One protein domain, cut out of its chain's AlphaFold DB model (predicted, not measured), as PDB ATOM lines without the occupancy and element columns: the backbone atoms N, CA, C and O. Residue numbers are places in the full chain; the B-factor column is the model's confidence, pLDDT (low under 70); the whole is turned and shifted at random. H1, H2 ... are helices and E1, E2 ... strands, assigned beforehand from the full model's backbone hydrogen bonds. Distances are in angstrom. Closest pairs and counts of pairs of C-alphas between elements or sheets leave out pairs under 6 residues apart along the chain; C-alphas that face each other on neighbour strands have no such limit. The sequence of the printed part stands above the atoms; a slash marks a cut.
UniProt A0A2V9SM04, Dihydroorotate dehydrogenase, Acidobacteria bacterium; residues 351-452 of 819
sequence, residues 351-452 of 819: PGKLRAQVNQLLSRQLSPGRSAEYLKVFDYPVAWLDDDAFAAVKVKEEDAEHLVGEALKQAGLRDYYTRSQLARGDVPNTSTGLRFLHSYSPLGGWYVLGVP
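What this domain is: This is residues 351 to 452 of the 819 residues of the protein "Dihydroorotate dehydrogenase" of Acidobacteria bacterium (UniProt A0A2V9SM04). A small, twisted four-stranded sheet has its face on one side covered by two longer helices, H1 and H3, which cross at a steep angle, while the short helix H5 sits over edge strand E3 on the other face. Two more short helices, H2 and H4, lie at the sheet's margin. The printed part has 102 residues, with five named helices and four named strands in the order H1 E1 E2 H2 H3 E3 H4 H5 E4; the sheet runs E1 E2 E4 E3, antiparallel throughout, and the class is mixed, helices and strands. The whole is compact, with a radius of gyration of the C-alphas of 13.1 A, yet elongated in outline, spanning 42 by 25 by 20 A.

Where its parts are: H1, residues 351 to 366, begins at C-alpha 351 (38.305, -28.517, -39.270) and is 21.9 A long. E1 is residues 375 to 379, E2 residues 382 to 385 and H2 residues 387 to 393. H3, residues 397 to 411, is 20.8 A long and begins at C-alpha 397 (16.792, -33.765, -46.554). E3 is residues 415 to 418, H4 residues 419 to 424 and H5 residues 431 to 438. E4, residues 447 to 451, is 13.2 A long and ends at C-alpha 451 (27.368, -22.890, -33.368).

How they stand to each other: The sheet is only just strongly twisted, its C-alphas lying up to 4.2 A off the best plane. E1 and E2 form a hairpin, with N 376 and O 384 at 2.8 A. E2 and E4 are antiparallel, with N 448 and O 383 at 2.9 A. E4 and E3 are antiparallel, with N 417 and O 449 at 2.8 A. E2, H2, H3 and E3 make a split strand-helix-strand unit, two strands running the same way with E4 between them, and its crossover is right-handed. H1 and H3 are on the same face and touch, Val 358 and Ala 407 having the closest C-alphas at 5.3 A, at a steep tilt of 57 degrees, opposite ways. H5 is on the opposite face, over E3, at a height over the sheet of 10.4 A. H2 only grazes the sheet with residues 387 to 390, and H4 with residues 419 to 422. H3 and H4 only just touch, with 3 pairs of C-alphas within 8 A, H3 by residues 398 to 401 alone; the closest are those of Glu 398 and Ser 420, 6.3 A. Every O i to N i+4 pair is within hydrogen-bond range in H1, H3, H4 and H5; in H2 it is 2 of 3.

The domain as a whole: The C-alphas farthest apart are those of Gly 369 and Ser 431, 41.9 A. The printed part has no cut, and no link is long. The mean pLDDT of the printed part is 95.4, and no printed residue is under 70.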
ATOM      1  N   PRO A 351      39.469 -28.265 -38.417       91.25
ATOM      2  CA  PRO A 351      38.305 -28.517 -39.270       91.25
ATOM      3  C   PRO A 351      38.355 -29.889 -39.950       91.25
ATOM      4  O   PRO A 351      37.375 -30.627 -39.934       91.25
ATOM      5  N   GLY A 352      39.527 -30.300 -40.450       93.69
ATOM      6  CA  GLY A 352      39.710 -31.619 -41.063       93.69
ATOM      7  C   GLY A 352      39.469 -32.788 -40.100       93.69
ATOM      8  O   GLY A 352      38.803 -33.757 -40.467       93.69
ATOM      9  N   LYS A 353      39.953 -32.702 -38.851       94.69
ATOM     10  CA  LYS A 353      39.700 -33.742 -37.834       94.69
ATOM     11  C   LYS A 353      38.233 -33.774 -37.419       94.69
ATOM     12  O   LYS A 353      37.672 -34.856 -37.274       94.69
ATOM     13  N   LEU A 354      37.621 -32.603 -37.261       94.94
ATOM     14  CA  LEU A 354      36.218 -32.475 -36.889       94.94
ATOM     15  C   LEU A 354      35.305 -33.046 -37.984       94.94
ATOM     16  O   LEU A 354      34.441 -33.866 -37.687       94.94
ATOM     17  N   ARG A 355      35.566 -32.720 -39.257       96.56
ATOM     18  CA  ARG A 355      34.878 -33.317 -40.413       96.56
ATOM     19  C   ARG A 355      34.996 -34.841 -40.414       96.56
ATOM     20  O   ARG A 355      33.990 -35.528 -40.564       96.56
ATOM     21  N   ALA A 356      36.206 -35.374 -40.228       96.56
ATOM     22  CA  ALA A 356      36.425 -36.820 -40.184       96.56
ATOM     23  C   ALA A 356      35.643 -37.485 -39.037       96.56
ATOM     24  O   ALA A 356      35.058 -38.552 -39.222       96.56
ATOM     25  N   GLN A 357      35.584 -36.839 -37.868       96.81
ATOM     26  CA  GLN A 357      34.801 -37.307 -36.726       96.81
ATOM     27  C   GLN A 357      33.294 -37.299 -37.020       96.81
ATOM     28  O   GLN A 357      32.628 -38.297 -36.755       96.81
ATOM     29  N   VAL A 358      32.763 -36.225 -37.611       97.94
ATOM     30  CA  VAL A 358      31.349 -36.139 -38.015       97.94
ATOM     31  C   VAL A 358      31.002 -37.236 -39.025       97.94
ATOM     32  O   VAL A 358      30.052 -37.990 -38.810       97.94
ATOM     33  N   ASN A 359      31.814 -37.417 -40.071       98.06
ATOM     34  CA  ASN A 359      31.623 -38.493 -41.051       98.06
ATOM     35  C   ASN A 359      31.690 -39.889 -40.415       98.06
ATOM     36  O   ASN A 359      30.937 -40.784 -40.807       98.06
ATOM     37  N   GLN A 360      32.552 -40.088 -39.413       96.94
ATOM     38  CA  GLN A 360      32.630 -41.347 -38.675       96.94
ATOM     39  C   GLN A 360      31.362 -41.608 -37.849       96.94
ATOM     40  O   GLN A 360      30.873 -42.740 -37.843       96.94
ATOM     41  N   LEU A 361      30.830 -40.593 -37.159       97.12
ATOM     42  CA  LEU A 361      29.581 -40.698 -36.394       97.12
ATOM     43  C   LEU A 361      28.406 -41.048 -37.316       97.12
ATOM     44  O   LEU A 361      27.704 -42.030 -37.070       97.12
ATOM     45  N   LEU A 362      28.270 -40.326 -38.430       97.81
ATOM     46  CA  LEU A 362      27.222 -40.563 -39.424       97.81
ATOM     47  C   LEU A 362      27.359 -41.939 -40.085       97.81
ATOM     48  O   LEU A 362      26.372 -42.661 -40.199       97.81
ATOM     49  N   SER A 363      28.574 -42.370 -40.439       96.81
ATOM     50  CA  SER A 363      28.810 -43.710 -41.005       96.81
ATOM     51  C   SER A 363      28.395 -44.828 -40.051       96.81
ATOM     52  O   SER A 363      27.775 -45.797 -40.482       96.81
ATOM     53  N   ARG A 364      28.672 -44.698 -38.745       95.19
ATOM     54  CA  ARG A 364      28.241 -45.692 -37.746       95.19
ATOM     55  C   ARG A 364      26.722 -45.801 -37.649       95.19
ATOM     56  O   ARG A 364      26.224 -46.897 -37.410       95.19
ATOM     57  N   GLN A 365      26.009 -44.690 -37.822       94.81
ATOM     58  CA  GLN A 365      24.555 -44.641 -37.702       94.81
ATOM     59  C   GLN A 365      23.834 -45.045 -38.995       94.81
ATOM     60  O   GLN A 365      22.860 -45.792 -38.947       94.81
ATOM     61  N   LEU A 366      24.308 -44.563 -40.144       95.75
ATOM     62  CA  LEU A 366      23.604 -44.643 -41.428       95.75
ATOM     63  C   LEU A 366      24.154 -45.711 -42.373       95.75
ATOM     64  O   LEU A 366      23.470 -46.134 -43.300       95.75
ATOM     65  N   SER A 367      25.391 -46.162 -42.177       92.81
ATOM     66  CA  SER A 367      26.007 -47.211 -42.999       92.81
ATOM     67  C   SER A 367      26.874 -48.162 -42.167       92.81
ATOM     68  O   SER A 367      28.086 -48.240 -42.386       92.81
ATOM     69  N   PRO A 368      26.288 -48.917 -41.216       86.38
ATOM     70  CA  PRO A 368      27.055 -49.824 -40.368       86.38
ATOM     71  C   PRO A 368      27.925 -50.783 -41.196       86.38
ATOM     72  O   PRO A 368      27.435 -51.488 -42.075       86.38
ATOM     73  N   GLY A 369      29.231 -50.796 -40.921       84.81
ATOM     74  CA  GLY A 369      30.203 -51.636 -41.632       84.81
ATOM     75  C   GLY A 369      30.800 -51.027 -42.909       84.81
ATOM     76  O   GLY A 369      31.663 -51.660 -43.516       84.81
ATOM     77  N   ARG A 370      30.417 -49.805 -43.303       88.94
ATOM     78  CA  ARG A 370      31.003 -49.078 -44.442       88.94
ATOM     79  C   ARG A 370      31.330 -47.631 -44.061       88.94
ATOM     80  O   ARG A 370      30.526 -46.946 -43.445       88.94
ATOM     81  N   SER A 371      32.502 -47.149 -44.473       88.31
ATOM     82  CA  SER A 371      32.837 -45.723 -44.379       88.31
ATOM     83  C   SER A 371      32.225 -44.958 -45.552       88.31
ATOM     84  O   SER A 371      32.348 -45.398 -46.699       88.31
ATOM     85  N   ALA A 372      31.603 -43.813 -45.273       91.69
ATOM     86  CA  ALA A 372      31.089 -42.884 -46.274       91.69
ATOM     87  C   ALA A 372      31.381 -41.427 -45.872       91.69
ATOM     88  O   ALA A 372      31.492 -41.101 -44.690       91.69
ATOM     89  N   GLU A 373      31.520 -40.559 -46.873       95.12
ATOM     90  CA  GLU A 373      31.672 -39.112 -46.704       95.12
ATOM     91  C   GLU A 373      30.288 -38.465 -46.825       95.12
ATOM     92  O   GLU A 373      29.767 -38.343 -47.928       95.12
ATOM     93  N   TYR A 374      29.684 -38.094 -45.696       97.12
ATOM     94  CA  TYR A 374      28.378 -37.425 -45.651       97.12
ATOM     95  C   TYR A 374      28.499 -35.900 -45.685       97.12
ATOM     96  O   TYR A 374      27.587 -35.219 -46.143       97.12
ATOM     97  N   LEU A 375      29.628 -35.362 -45.220       97.00
ATOM     98  CA  LEU A 375      30.002 -33.968 -45.422       97.00
ATOM     99  C   LEU A 375      30.874 -33.843 -46.661       97.00
ATOM    100  O   LEU A 375      31.983 -34.386 -46.709       97.00
ATOM    101  N   LYS A 376      30.399 -33.072 -47.638       94.31
ATOM    102  CA  LYS A 376      31.154 -32.785 -48.852       94.31
ATOM    103  C   LYS A 376      32.297 -31.825 -48.581       94.31
ATOM    104  O   LYS A 376      33.447 -32.087 -48.948       94.31
ATOM    105  N   VAL A 377      31.955 -30.725 -47.922       94.31
ATOM    106  CA  VAL A 377      32.839 -29.619 -47.572       94.31
ATOM    107  C   VAL A 377      32.506 -29.195 -46.152       94.31
ATOM    108  O   VAL A 377      31.350 -29.227 -45.734       94.31
ATOM    109  N   PHE A 378      33.538 -28.832 -45.404       94.31
ATOM    110  CA  PHE A 378      33.394 -28.315 -44.055       94.31
ATOM    111  C   PHE A 378      34.308 -27.103 -43.910       94.31
ATOM    112  O   PHE A 378      35.512 -27.269 -43.708       94.31
ATOM    113  N   ASP A 379      33.726 -25.920 -44.090       91.56
ATOM    114  CA  ASP A 379      34.371 -24.632 -43.832       91.56
ATOM    115  C   ASP A 379      33.849 -24.159 -42.482       91.56
ATOM    116  O   ASP A 379      32.721 -23.686 -42.378       91.56
ATOM    117  N   TYR A 380      34.593 -24.464 -41.420       90.75
ATOM    118  CA  TYR A 380      34.104 -24.341 -40.049       90.75
ATOM    119  C   TYR A 380      33.532 -22.933 -39.780       90.75
ATOM    120  O   TYR A 380      34.240 -21.969 -40.037       90.75
ATOM    121  N   PRO A 381      32.312 -22.787 -39.215       93.81
ATOM    122  CA  PRO A 381      31.431 -23.830 -38.678       93.81
ATOM    123  C   PRO A 381      30.335 -24.328 -39.651       93.81
ATOM    124  O   PRO A 381      29.400 -25.001 -39.216       93.81
ATOM    125  N   VAL A 382      30.419 -24.019 -40.947       95.50
ATOM    126  CA  VAL A 382      29.442 -24.402 -41.981       95.50
ATOM    127  C   VAL A 382      29.756 -25.785 -42.564       95.50
ATOM    128  O   VAL A 382      30.861 -26.069 -43.034       95.50
ATOM    129  N   ALA A 383      28.756 -26.667 -42.558       97.38
ATOM    130  CA  ALA A 383      28.858 -28.012 -43.117       97.38
ATOM    131  C   ALA A 383      27.976 -28.158 -44.355       97.38
ATOM    132  O   ALA A 383      26.759 -28.083 -44.231       97.38
ATOM    133  N   TRP A 384      28.572 -28.430 -45.521       97.50
ATOM    134  CA  TRP A 384      27.833 -28.804 -46.729       97.50
ATOM    135  C   TRP A 384      27.702 -30.316 -46.841       97.50
ATOM    136  O   TRP A 384      28.681 -31.056 -46.696       97.50
ATOM    137  N   LEU A 385      26.487 -30.766 -47.123       97.19
ATOM    138  CA  LEU A 385      26.113 -32.173 -47.160       97.19
ATOM    139  C   LEU A 385      26.376 -32.777 -48.551       97.19
ATOM    140  O   LEU A 385      26.337 -32.081 -49.565       97.19
ATOM    141  N   ASP A 386      26.676 -34.077 -48.598       95.31
ATOM    142  CA  ASP A 386      26.849 -34.835 -49.844       95.31
ATOM    143  C   ASP A 386      25.522 -35.495 -50.265       95.31
ATOM    144  O   ASP A 386      25.044 -36.446 -49.640       95.31
ATOM    145  N   ASP A 387      24.935 -34.977 -51.347       93.19
ATOM    146  CA  ASP A 387      23.685 -35.468 -51.936       93.19
ATOM    147  C   ASP A 387      23.711 -36.970 -52.251       93.19
ATOM    148  O   ASP A 387      22.770 -37.700 -51.929       93.19
ATOM    149  N   ASP A 388      24.795 -37.442 -52.872       93.06
ATOM    150  CA  ASP A 388      24.912 -38.815 -53.361       93.06
ATOM    151  C   ASP A 388      25.025 -39.793 -52.170       93.06
ATOM    152  O   ASP A 388      24.438 -40.882 -52.186       93.06
ATOM    153  N   ALA A 389      25.722 -39.390 -51.100       95.19
ATOM    154  CA  ALA A 389      25.854 -40.169 -49.872       95.19
ATOM    155  C   ALA A 389      24.516 -40.337 -49.133       95.19
ATOM    156  O   ALA A 389      24.165 -41.459 -48.756       95.19
ATOM    157  N   PHE A 390      23.741 -39.260 -48.960       96.19
ATOM    158  CA  PHE A 390      22.438 -39.332 -48.285       96.19
ATOM    159  C   PHE A 390      21.361 -40.013 -49.139       96.19
ATOM    160  O   PHE A 390      20.550 -40.782 -48.609       96.19
ATOM    161  N   ALA A 391      21.394 -39.834 -50.463       93.75
ATOM    162  CA  ALA A 391      20.511 -40.553 -51.378       93.75
ATOM    163  C   ALA A 391      20.728 -42.076 -51.313       93.75
ATOM    164  O   ALA A 391      19.758 -42.841 -51.320       93.75
ATOM    165  N   ALA A 392      21.980 -42.534 -51.179       95.00
ATOM    166  CA  ALA A 392      22.312 -43.958 -51.088       95.00
ATOM    167  C   ALA A 392      21.696 -44.656 -49.860       95.00
ATOM    168  O   ALA A 392      21.395 -45.851 -49.921       95.00
ATOM    169  N   VAL A 393      21.474 -43.917 -48.769       96.19
ATOM    170  CA  VAL A 393      20.851 -44.419 -47.531       96.19
ATOM    171  C   VAL A 393      19.370 -44.051 -47.395       96.19
ATOM    172  O   VAL A 393      18.734 -44.439 -46.419       96.19
ATOM    173  N   LYS A 394      18.792 -43.371 -48.398       95.69
ATOM    174  CA  LYS A 394      17.364 -43.007 -48.486       95.69
ATOM    175  C   LYS A 394      16.852 -42.183 -47.294       95.69
ATOM    176  O   LYS A 394      15.707 -42.351 -46.871       95.69
ATOM    177  N   VAL A 395      17.691 -41.296 -46.766       95.38
ATOM    178  CA  VAL A 395      17.322 -40.342 -45.708       95.38
ATOM    179  C   VAL A 395      16.774 -39.067 -46.355       95.38
ATOM    180  O   VAL A 395      17.283 -38.631 -47.386       95.38
ATOM    181  N   LYS A 396      15.712 -38.486 -45.785       94.94
ATOM    182  CA  LYS A 396      15.138 -37.222 -46.274       94.94
ATOM    183  C   LYS A 396      16.047 -36.041 -45.934       94.94
ATOM    184  O   LYS A 396      16.785 -36.106 -44.958       94.94
ATOM    185  N   GLU A 397      15.941 -34.958 -46.700       94.06
ATOM    186  CA  GLU A 397      16.792 -33.765 -46.554       94.06
ATOM    187  C   GLU A 397      16.788 -33.221 -45.111       94.06
ATOM    188  O   GLU A 397      17.837 -33.137 -44.479       94.06
ATOM    189  N   GLU A 398      15.611 -32.975 -44.533       95.94
ATOM    190  CA  GLU A 398      15.482 -32.443 -43.165       95.94
ATOM    191  C   GLU A 398      16.026 -33.393 -42.086       95.94
ATOM    192  O   GLU A 398      16.688 -32.957 -41.142       95.94
ATOM    193  N   ASP A 399      15.787 -34.700 -42.239       97.81
ATOM    194  CA  ASP A 399      16.304 -35.715 -41.315       97.81
ATOM    195  C   ASP A 399      17.840 -35.769 -41.387       97.81
ATOM    196  O   ASP A 399      18.516 -35.874 -40.364       97.81
ATOM    197  N   ALA A 400      18.408 -35.662 -42.591       98.19
ATOM    198  CA  ALA A 400      19.850 -35.622 -42.810       98.19
ATOM    199  C   ALA A 400      20.491 -34.356 -42.217       98.19
ATOM    200  O   ALA A 400      21.539 -34.461 -41.578       98.19
ATOM    201  N   GLU A 401      19.852 -33.191 -42.347       98.38
ATOM    202  CA  GLU A 401      20.307 -31.957 -41.693       98.38
ATOM    203  C   GLU A 401      20.355 -32.112 -40.166       98.38
ATOM    204  O   GLU A 401      21.361 -31.766 -39.543       98.38
ATOM    205  N   HIS A 402      19.308 -32.685 -39.562       98.31
ATOM    206  CA  HIS A 402      19.277 -32.954 -38.122       98.31
ATOM    207  C   HIS A 402      20.376 -33.924 -37.685       98.31
ATOM    208  O   HIS A 402      21.065 -33.679 -36.696       98.31
ATOM    209  N   LEU A 403      20.578 -35.014 -38.428       98.50
ATOM    210  CA  LEU A 403      21.625 -35.993 -38.132       98.50
ATOM    211  C   LEU A 403      23.024 -35.375 -38.198       98.50
ATOM    212  O   LEU A 403      23.859 -35.640 -37.331       98.50
ATOM    213  N   VAL A 404      23.278 -34.534 -39.203       98.56
ATOM    214  CA  VAL A 404      24.531 -33.780 -39.319       98.56
ATOM    215  C   VAL A 404      24.694 -32.813 -38.155       98.56
ATOM    216  O   VAL A 404      25.766 -32.771 -37.556       98.56
ATOM    217  N   GLY A 405      23.640 -32.081 -37.798       98.44
ATOM    218  CA  GLY A 405      23.632 -31.178 -36.653       98.44
ATOM    219  C   GLY A 405      23.982 -31.871 -35.335       98.44
ATOM    220  O   GLY A 405      24.894 -31.447 -34.620       98.44
ATOM    221  N   GLU A 406      23.328 -32.993 -35.035       98.50
ATOM    222  CA  GLU A 406      23.631 -33.790 -33.842       98.50
ATOM    223  C   GLU A 406      25.066 -34.331 -33.860       98.50
ATOM    224  O   GLU A 406      25.748 -34.329 -32.832       98.50
ATOM    225  N   ALA A 407      25.566 -34.748 -35.025       98.31
ATOM    226  CA  ALA A 407      26.948 -35.188 -35.168       98.31
ATOM    227  C   ALA A 407      27.951 -34.036 -34.960       98.31
ATOM    228  O   ALA A 407      28.975 -34.244 -34.307       98.31
ATOM    229  N   LEU A 408      27.660 -32.819 -35.438       98.19
ATOM    230  CA  LEU A 408      28.458 -31.611 -35.179       98.19
ATOM    231  C   LEU A 408      28.519 -31.298 -33.678       98.19
ATOM    232  O   LEU A 408      29.597 -31.042 -33.136       98.19
ATOM    233  N   LYS A 409      27.379 -31.382 -32.988       97.44
ATOM    234  CA  LYS A 409      27.285 -31.164 -31.539       97.44
ATOM    235  C   LYS A 409      28.086 -32.202 -30.753       97.44
ATOM    236  O   LYS A 409      28.897 -31.850 -29.899       97.44
ATOM    237  N   GLN A 410      27.949 -33.482 -31.099       96.75
ATOM    238  CA  GLN A 410      28.752 -34.569 -30.520       96.75
ATOM    239  C   GLN A 410      30.252 -34.424 -30.811       96.75
ATOM    240  O   GLN A 410      31.083 -34.863 -30.015       96.75
ATOM    241  N   ALA A 411      30.610 -33.814 -31.943       93.94
ATOM    242  CA  ALA A 411      31.994 -33.552 -32.314       93.94
ATOM    243  C   ALA A 411      32.598 -32.329 -31.594       93.94
ATOM    244  O   ALA A 411      33.818 -32.172 -31.603       93.94
ATOM    245  N   GLY A 412      31.787 -31.510 -30.914       91.38
ATOM    246  CA  GLY A 412      32.257 -30.442 -30.026       91.38
ATOM    247  C   GLY A 412      31.713 -29.044 -30.319       91.38
ATOM    248  O   GLY A 412      32.126 -28.099 -29.646       91.38
ATOM    249  N   LEU A 413      30.804 -28.879 -31.288       95.19
ATOM    250  CA  LEU A 413      30.064 -27.622 -31.435       95.19
ATOM    251  C   LEU A 413      29.033 -27.471 -30.309       95.19
ATOM    252  O   LEU A 413      28.530 -28.455 -29.766       95.19
ATOM    253  N   ARG A 414      28.711 -26.228 -29.942       95.62
ATOM    254  CA  ARG A 414      27.748 -25.953 -28.865       95.62
ATOM    255  C   ARG A 414      26.323 -26.294 -29.275       95.62
ATOM    256  O   ARG A 414      25.552 -26.783 -28.450       95.62
ATOM    257  N   ASP A 415      25.992 -25.995 -30.523       96.81
ATOM    258  CA  ASP A 415      24.682 -26.236 -31.112       96.81
ATOM    259  C   ASP A 415      24.759 -26.195 -32.643       96.81
ATOM    260  O   ASP A 415      25.853 -26.103 -33.208       96.81
ATOM    261  N   TYR A 416      23.609 -26.253 -33.309       97.94
ATOM    262  CA  TYR A 416      23.482 -26.092 -34.755       97.94
ATOM    263  C   TYR A 416      22.115 -25.505 -35.131       97.94
ATOM    264  O   TYR A 416      21.176 -25.540 -34.339       97.94
ATOM    265  N   TYR A 417      22.009 -25.021 -36.366       98.12
ATOM    266  CA  TYR A 417      20.757 -24.656 -37.020       98.12
ATOM    267  C   TYR A 417      20.717 -25.276 -38.413       98.12
ATOM    268  O   TYR A 417      21.676 -25.172 -39.185       98.12
ATOM    269  N   THR A 418      19.612 -25.942 -38.734       98.19
ATOM    270  CA  THR A 418      19.437 -26.571 -40.046       98.19
ATOM    271  C   THR A 418      18.919 -25.561 -41.062       98.19
ATOM    272  O   THR A 418      18.157 -24.653 -40.721       98.19
ATOM    273  N   ARG A 419      19.303 -25.707 -42.335       96.50
ATOM    274  CA  ARG A 419      18.820 -24.815 -43.396       96.50
ATOM    275  C   ARG A 419      17.292 -24.836 -43.492       96.50
ATOM    276  O   ARG A 419      16.692 -23.778 -43.670       96.50
ATOM    277  N   SER A 420      16.659 -25.998 -43.327       96.94
ATOM    278  CA  SER A 420      15.198 -26.131 -43.394       96.94
ATOM    279  C   SER A 420      14.483 -25.470 -42.212       96.94
ATOM    280  O   SER A 420      13.454 -24.823 -42.406       96.94
ATOM    281  N   GLN A 421      15.040 -25.569 -40.999       96.50
ATOM    282  CA  GLN A 421      14.530 -24.865 -39.814       96.50
ATOM    283  C   GLN A 421      14.592 -23.346 -40.012       96.50
ATOM    284  O   GLN A 421      13.618 -22.641 -39.754       96.50
ATOM    285  N   LEU A 422      15.721 -22.847 -40.517       97.56
ATOM    286  CA  LEU A 422      15.916 -21.425 -40.787       97.56
ATOM    287  C   LEU A 422      14.971 -20.913 -41.882       97.56
ATOM    288  O   LEU A 422      14.362 -19.862 -41.712       97.56
ATOM    289  N   ALA A 423      14.767 -21.686 -42.954       96.75
ATOM    290  CA  ALA A 423      13.838 -21.339 -44.031       96.75
ATOM    291  C   ALA A 423      12.384 -21.165 -43.552       96.75
ATOM    292  O   ALA A 423      11.631 -20.389 -44.136       96.75
ATOM    293  N   ARG A 424      11.981 -21.887 -42.499       96.81
ATOM    294  CA  ARG A 424      10.644 -21.783 -41.891       96.81
ATOM    295  C   ARG A 424      10.544 -20.734 -40.783       96.81
ATOM    296  O   ARG A 424       9.440 -20.451 -40.331       96.81
ATOM    297  N   GLY A 425      11.667 -20.164 -40.348       95.56
ATOM    298  CA  GLY A 425      11.709 -19.298 -39.169       95.56
ATOM    299  C   GLY A 425      11.558 -20.055 -37.844       95.56
ATOM    300  O   GLY A 425      11.258 -19.437 -36.826       95.56
ATOM    301  N   ASP A 426      11.789 -21.371 -37.828       96.31
ATOM    302  CA  ASP A 426      11.589 -22.256 -36.671       96.31
ATOM    303  C   ASP A 426      12.742 -22.149 -35.647       96.31
ATOM    304  O   ASP A 426      13.283 -23.149 -35.172       96.31
ATOM    305  N   VAL A 427      13.178 -20.937 -35.311       95.62
ATOM    306  CA  VAL A 427      14.263 -20.690 -34.348       95.62
ATOM    307  C   VAL A 427      13.715 -20.298 -32.973       95.62
ATOM    308  O   VAL A 427      12.645 -19.692 -32.880       95.62
ATOM    309  N   PRO A 428      14.429 -20.588 -31.869       93.75
ATOM    310  CA  PRO A 428      14.058 -20.053 -30.565       93.75
ATOM    311  C   PRO A 428      14.026 -18.520 -30.603       93.75
ATOM    312  O   PRO A 428      14.990 -17.908 -31.066       93.75
ATOM    313  N   ASN A 429      12.966 -17.902 -30.064       93.38
ATOM    314  CA  ASN A 429      12.831 -16.443 -29.959       93.38
ATOM    315  C   ASN A 429      13.822 -15.861 -28.929       93.38
ATOM    316  O   ASN A 429      13.480 -15.543 -27.791       93.38
ATOM    317  N   THR A 430      15.088 -15.824 -29.325       94.38
ATOM    318  CA  THR A 430      16.264 -15.404 -28.562       94.38
ATOM    319  C   THR A 430      17.188 -14.650 -29.512       94.38
ATOM    320  O   THR A 430      17.164 -14.913 -30.714       94.38
ATOM    321  N   SER A 431      18.051 -13.773 -28.994       91.88
ATOM    322  CA  SER A 431      19.015 -13.038 -29.829       91.88
ATOM    323  C   SER A 431      19.891 -13.970 -30.675       91.88
ATOM    324  O   SER A 431      20.080 -13.735 -31.861       91.88
ATOM    325  N   THR A 432      20.364 -15.082 -30.108       93.44
ATOM    326  CA  THR A 432      21.127 -16.086 -30.865       93.44
ATOM    327  C   THR A 432      20.293 -16.722 -31.976       93.44
ATOM    328  O   THR A 432      20.782 -16.845 -33.094       93.44
ATOM    329  N   GLY A 433      19.049 -17.124 -31.695       96.38
ATOM    330  CA  GLY A 433      18.171 -17.717 -32.709       96.38
ATOM    331  C   GLY A 433      17.917 -16.765 -33.877       96.38
ATOM    332  O   GLY A 433      18.040 -17.174 -35.030       96.38
ATOM    333  N   LEU A 434      17.664 -15.487 -33.580       96.44
ATOM    334  CA  LEU A 434      17.492 -14.437 -34.586       96.44
ATOM    335  C   LEU A 434      18.763 -14.214 -35.416       96.44
ATOM    336  O   LEU A 434      18.679 -14.199 -36.637       96.44
ATOM    337  N   ARG A 435      19.952 -14.182 -34.799       97.62
ATOM    338  CA  ARG A 435      21.229 -14.052 -35.531       97.62
ATOM    339  C   ARG A 435      21.448 -15.161 -36.554       97.62
ATOM    340  O   ARG A 435      21.888 -14.907 -37.674       97.62
ATOM    341  N   PHE A 436      21.134 -16.405 -36.196       98.06
ATOM    342  CA  PHE A 436      21.224 -17.516 -37.145       98.06
ATOM    343  C   PHE A 436      20.126 -17.450 -38.214       98.06
ATOM    344  O   PHE A 436      20.405 -17.761 -39.370       98.06
ATOM    345  N   LEU A 437      18.923 -16.975 -37.873       98.00
ATOM    346  CA  LEU A 437      17.867 -16.700 -38.852       98.00
ATOM    347  C   LEU A 437      18.282 -15.623 -39.862       98.00
ATOM    348  O   LEU A 437      18.094 -15.814 -41.059       98.00
ATOM    349  N   HIS A 438      18.912 -14.542 -39.411       98.38
ATOM    350  CA  HIS A 438      19.471 -13.494 -40.268       98.38
ATOM    351  C   HIS A 438      20.615 -14.003 -41.167       98.38
ATOM    352  O   HIS A 438      20.853 -13.447 -42.237       98.38
ATOM    353  N   SER A 439      21.274 -15.103 -40.781       98.00
ATOM    354  CA  SER A 439      22.357 -15.759 -41.541       98.00
ATOM    355  C   SER A 439      21.868 -16.750 -42.601       98.00
ATOM    356  O   SER A 439      22.672 -17.348 -43.320       98.00
ATOM    357  N   TYR A 440      20.561 -17.004 -42.660       97.75
ATOM    358  CA  TYR A 440      19.972 -17.915 -43.633       97.75
ATOM    359  C   TYR A 440      20.198 -17.418 -45.062       97.75
ATOM    360  O   TYR A 440      20.160 -16.224 -45.313       97.75
ATOM    361  N   SER A 441      20.369 -18.327 -46.018       96.56
ATOM    362  CA  SER A 441      20.245 -18.018 -47.435       96.56
ATOM    363  C   SER A 441      19.500 -19.146 -48.150       96.56
ATOM    364  O   SER A 441      19.750 -20.329 -47.889       96.56
ATOM    365  N   PRO A 442      18.590 -18.818 -49.085       93.75
ATOM    366  CA  PRO A 442      18.012 -19.828 -49.960       93.75
ATOM    367  C   PRO A 442      19.034 -20.357 -50.982       93.75
ATOM    368  O   PRO A 442      18.854 -21.470 -51.483       93.75
ATOM    369  N   LEU A 443      20.096 -19.592 -51.264       92.31
ATOM    370  CA  LEU A 443      21.215 -19.953 -52.136       92.31
ATOM    371  C   LEU A 443      22.303 -20.698 -51.351       92.31
ATOM    372  O   LEU A 443      22.218 -20.875 -50.138       92.31
ATOM    373  N   GLY A 444      23.361 -21.132 -52.041       86.69
ATOM    374  CA  GLY A 444      24.551 -21.627 -51.354       86.69
ATOM    375  C   GLY A 444      24.600 -23.126 -51.063       86.69
ATOM    376  O   GLY A 444      25.411 -23.567 -50.252       86.69
ATOM    377  N   GLY A 445      23.753 -23.918 -51.721       90.62
ATOM    378  CA  GLY A 445      23.765 -25.377 -51.623       90.62
ATOM    379  C   GLY A 445      23.003 -25.930 -50.416       90.62
ATOM    380  O   GLY A 445      22.086 -25.302 -49.892       90.62
ATOM    381  N   TRP A 446      23.344 -27.159 -50.022       95.38
ATOM    382  CA  TRP A 446      22.698 -27.875 -48.921       95.38
ATOM    383  C   TRP A 446      23.630 -27.907 -47.711       95.38
ATOM    384  O   TRP A 446      24.681 -28.551 -47.762       95.38
ATOM    385  N   TYR A 447      23.278 -27.165 -46.660       96.88
ATOM    386  CA  TYR A 447      24.177 -26.897 -45.542       96.88
ATOM    387  C   TYR A 447      23.493 -26.941 -44.170       96.88
ATOM    388  O   TYR A 447      22.276 -26.813 -44.044       96.88
ATOM    389  N   VAL A 448      24.310 -27.085 -43.128       98.31
ATOM    390  CA  VAL A 448      23.949 -26.910 -41.715       98.31
ATOM    391  C   VAL A 448      24.907 -25.892 -41.099       98.31
ATOM    392  O   VAL A 448      26.122 -25.984 -41.298       98.31
ATOM    393  N   LEU A 449      24.367 -24.924 -40.355       97.81
ATOM    394  CA  LEU A 449      25.159 -23.927 -39.638       97.81
ATOM    395  C   LEU A 449      25.485 -24.443 -38.240       97.81
ATOM    396  O   LEU A 449      24.594 -24.673 -37.426       97.81
ATOM    397  N   GLY A 450      26.767 -24.618 -37.949       97.25
ATOM    398  CA  GLY A 450      27.234 -24.944 -36.613       97.25
ATOM    399  C   GLY A 450      27.331 -23.719 -35.699       97.25
ATOM    400  O   GLY A 450      27.652 -22.622 -36.147       97.25
ATOM    401  N   VAL A 451      27.124 -23.913 -34.395       96.69
ATOM    402  CA  VAL A 451      27.368 -22.890 -33.368       96.69
ATOM    403  C   VAL A 451      28.712 -23.173 -32.679       96.69
ATOM    404  O   VAL A 451      28.801 -24.111 -31.872       96.69
ATOM    405  N   PRO A 452      29.774 -22.396 -32.963       94.94
ATOM    406  CA  PRO A 452      31.067 -22.560 -32.308       94.94
ATOM    407  C   PRO A 452      30.993 -22.184 -30.820       94.94
ATOM    408  O   PRO A 452      30.078 -21.493 -30.370       94.94
TER     409      PRO A 452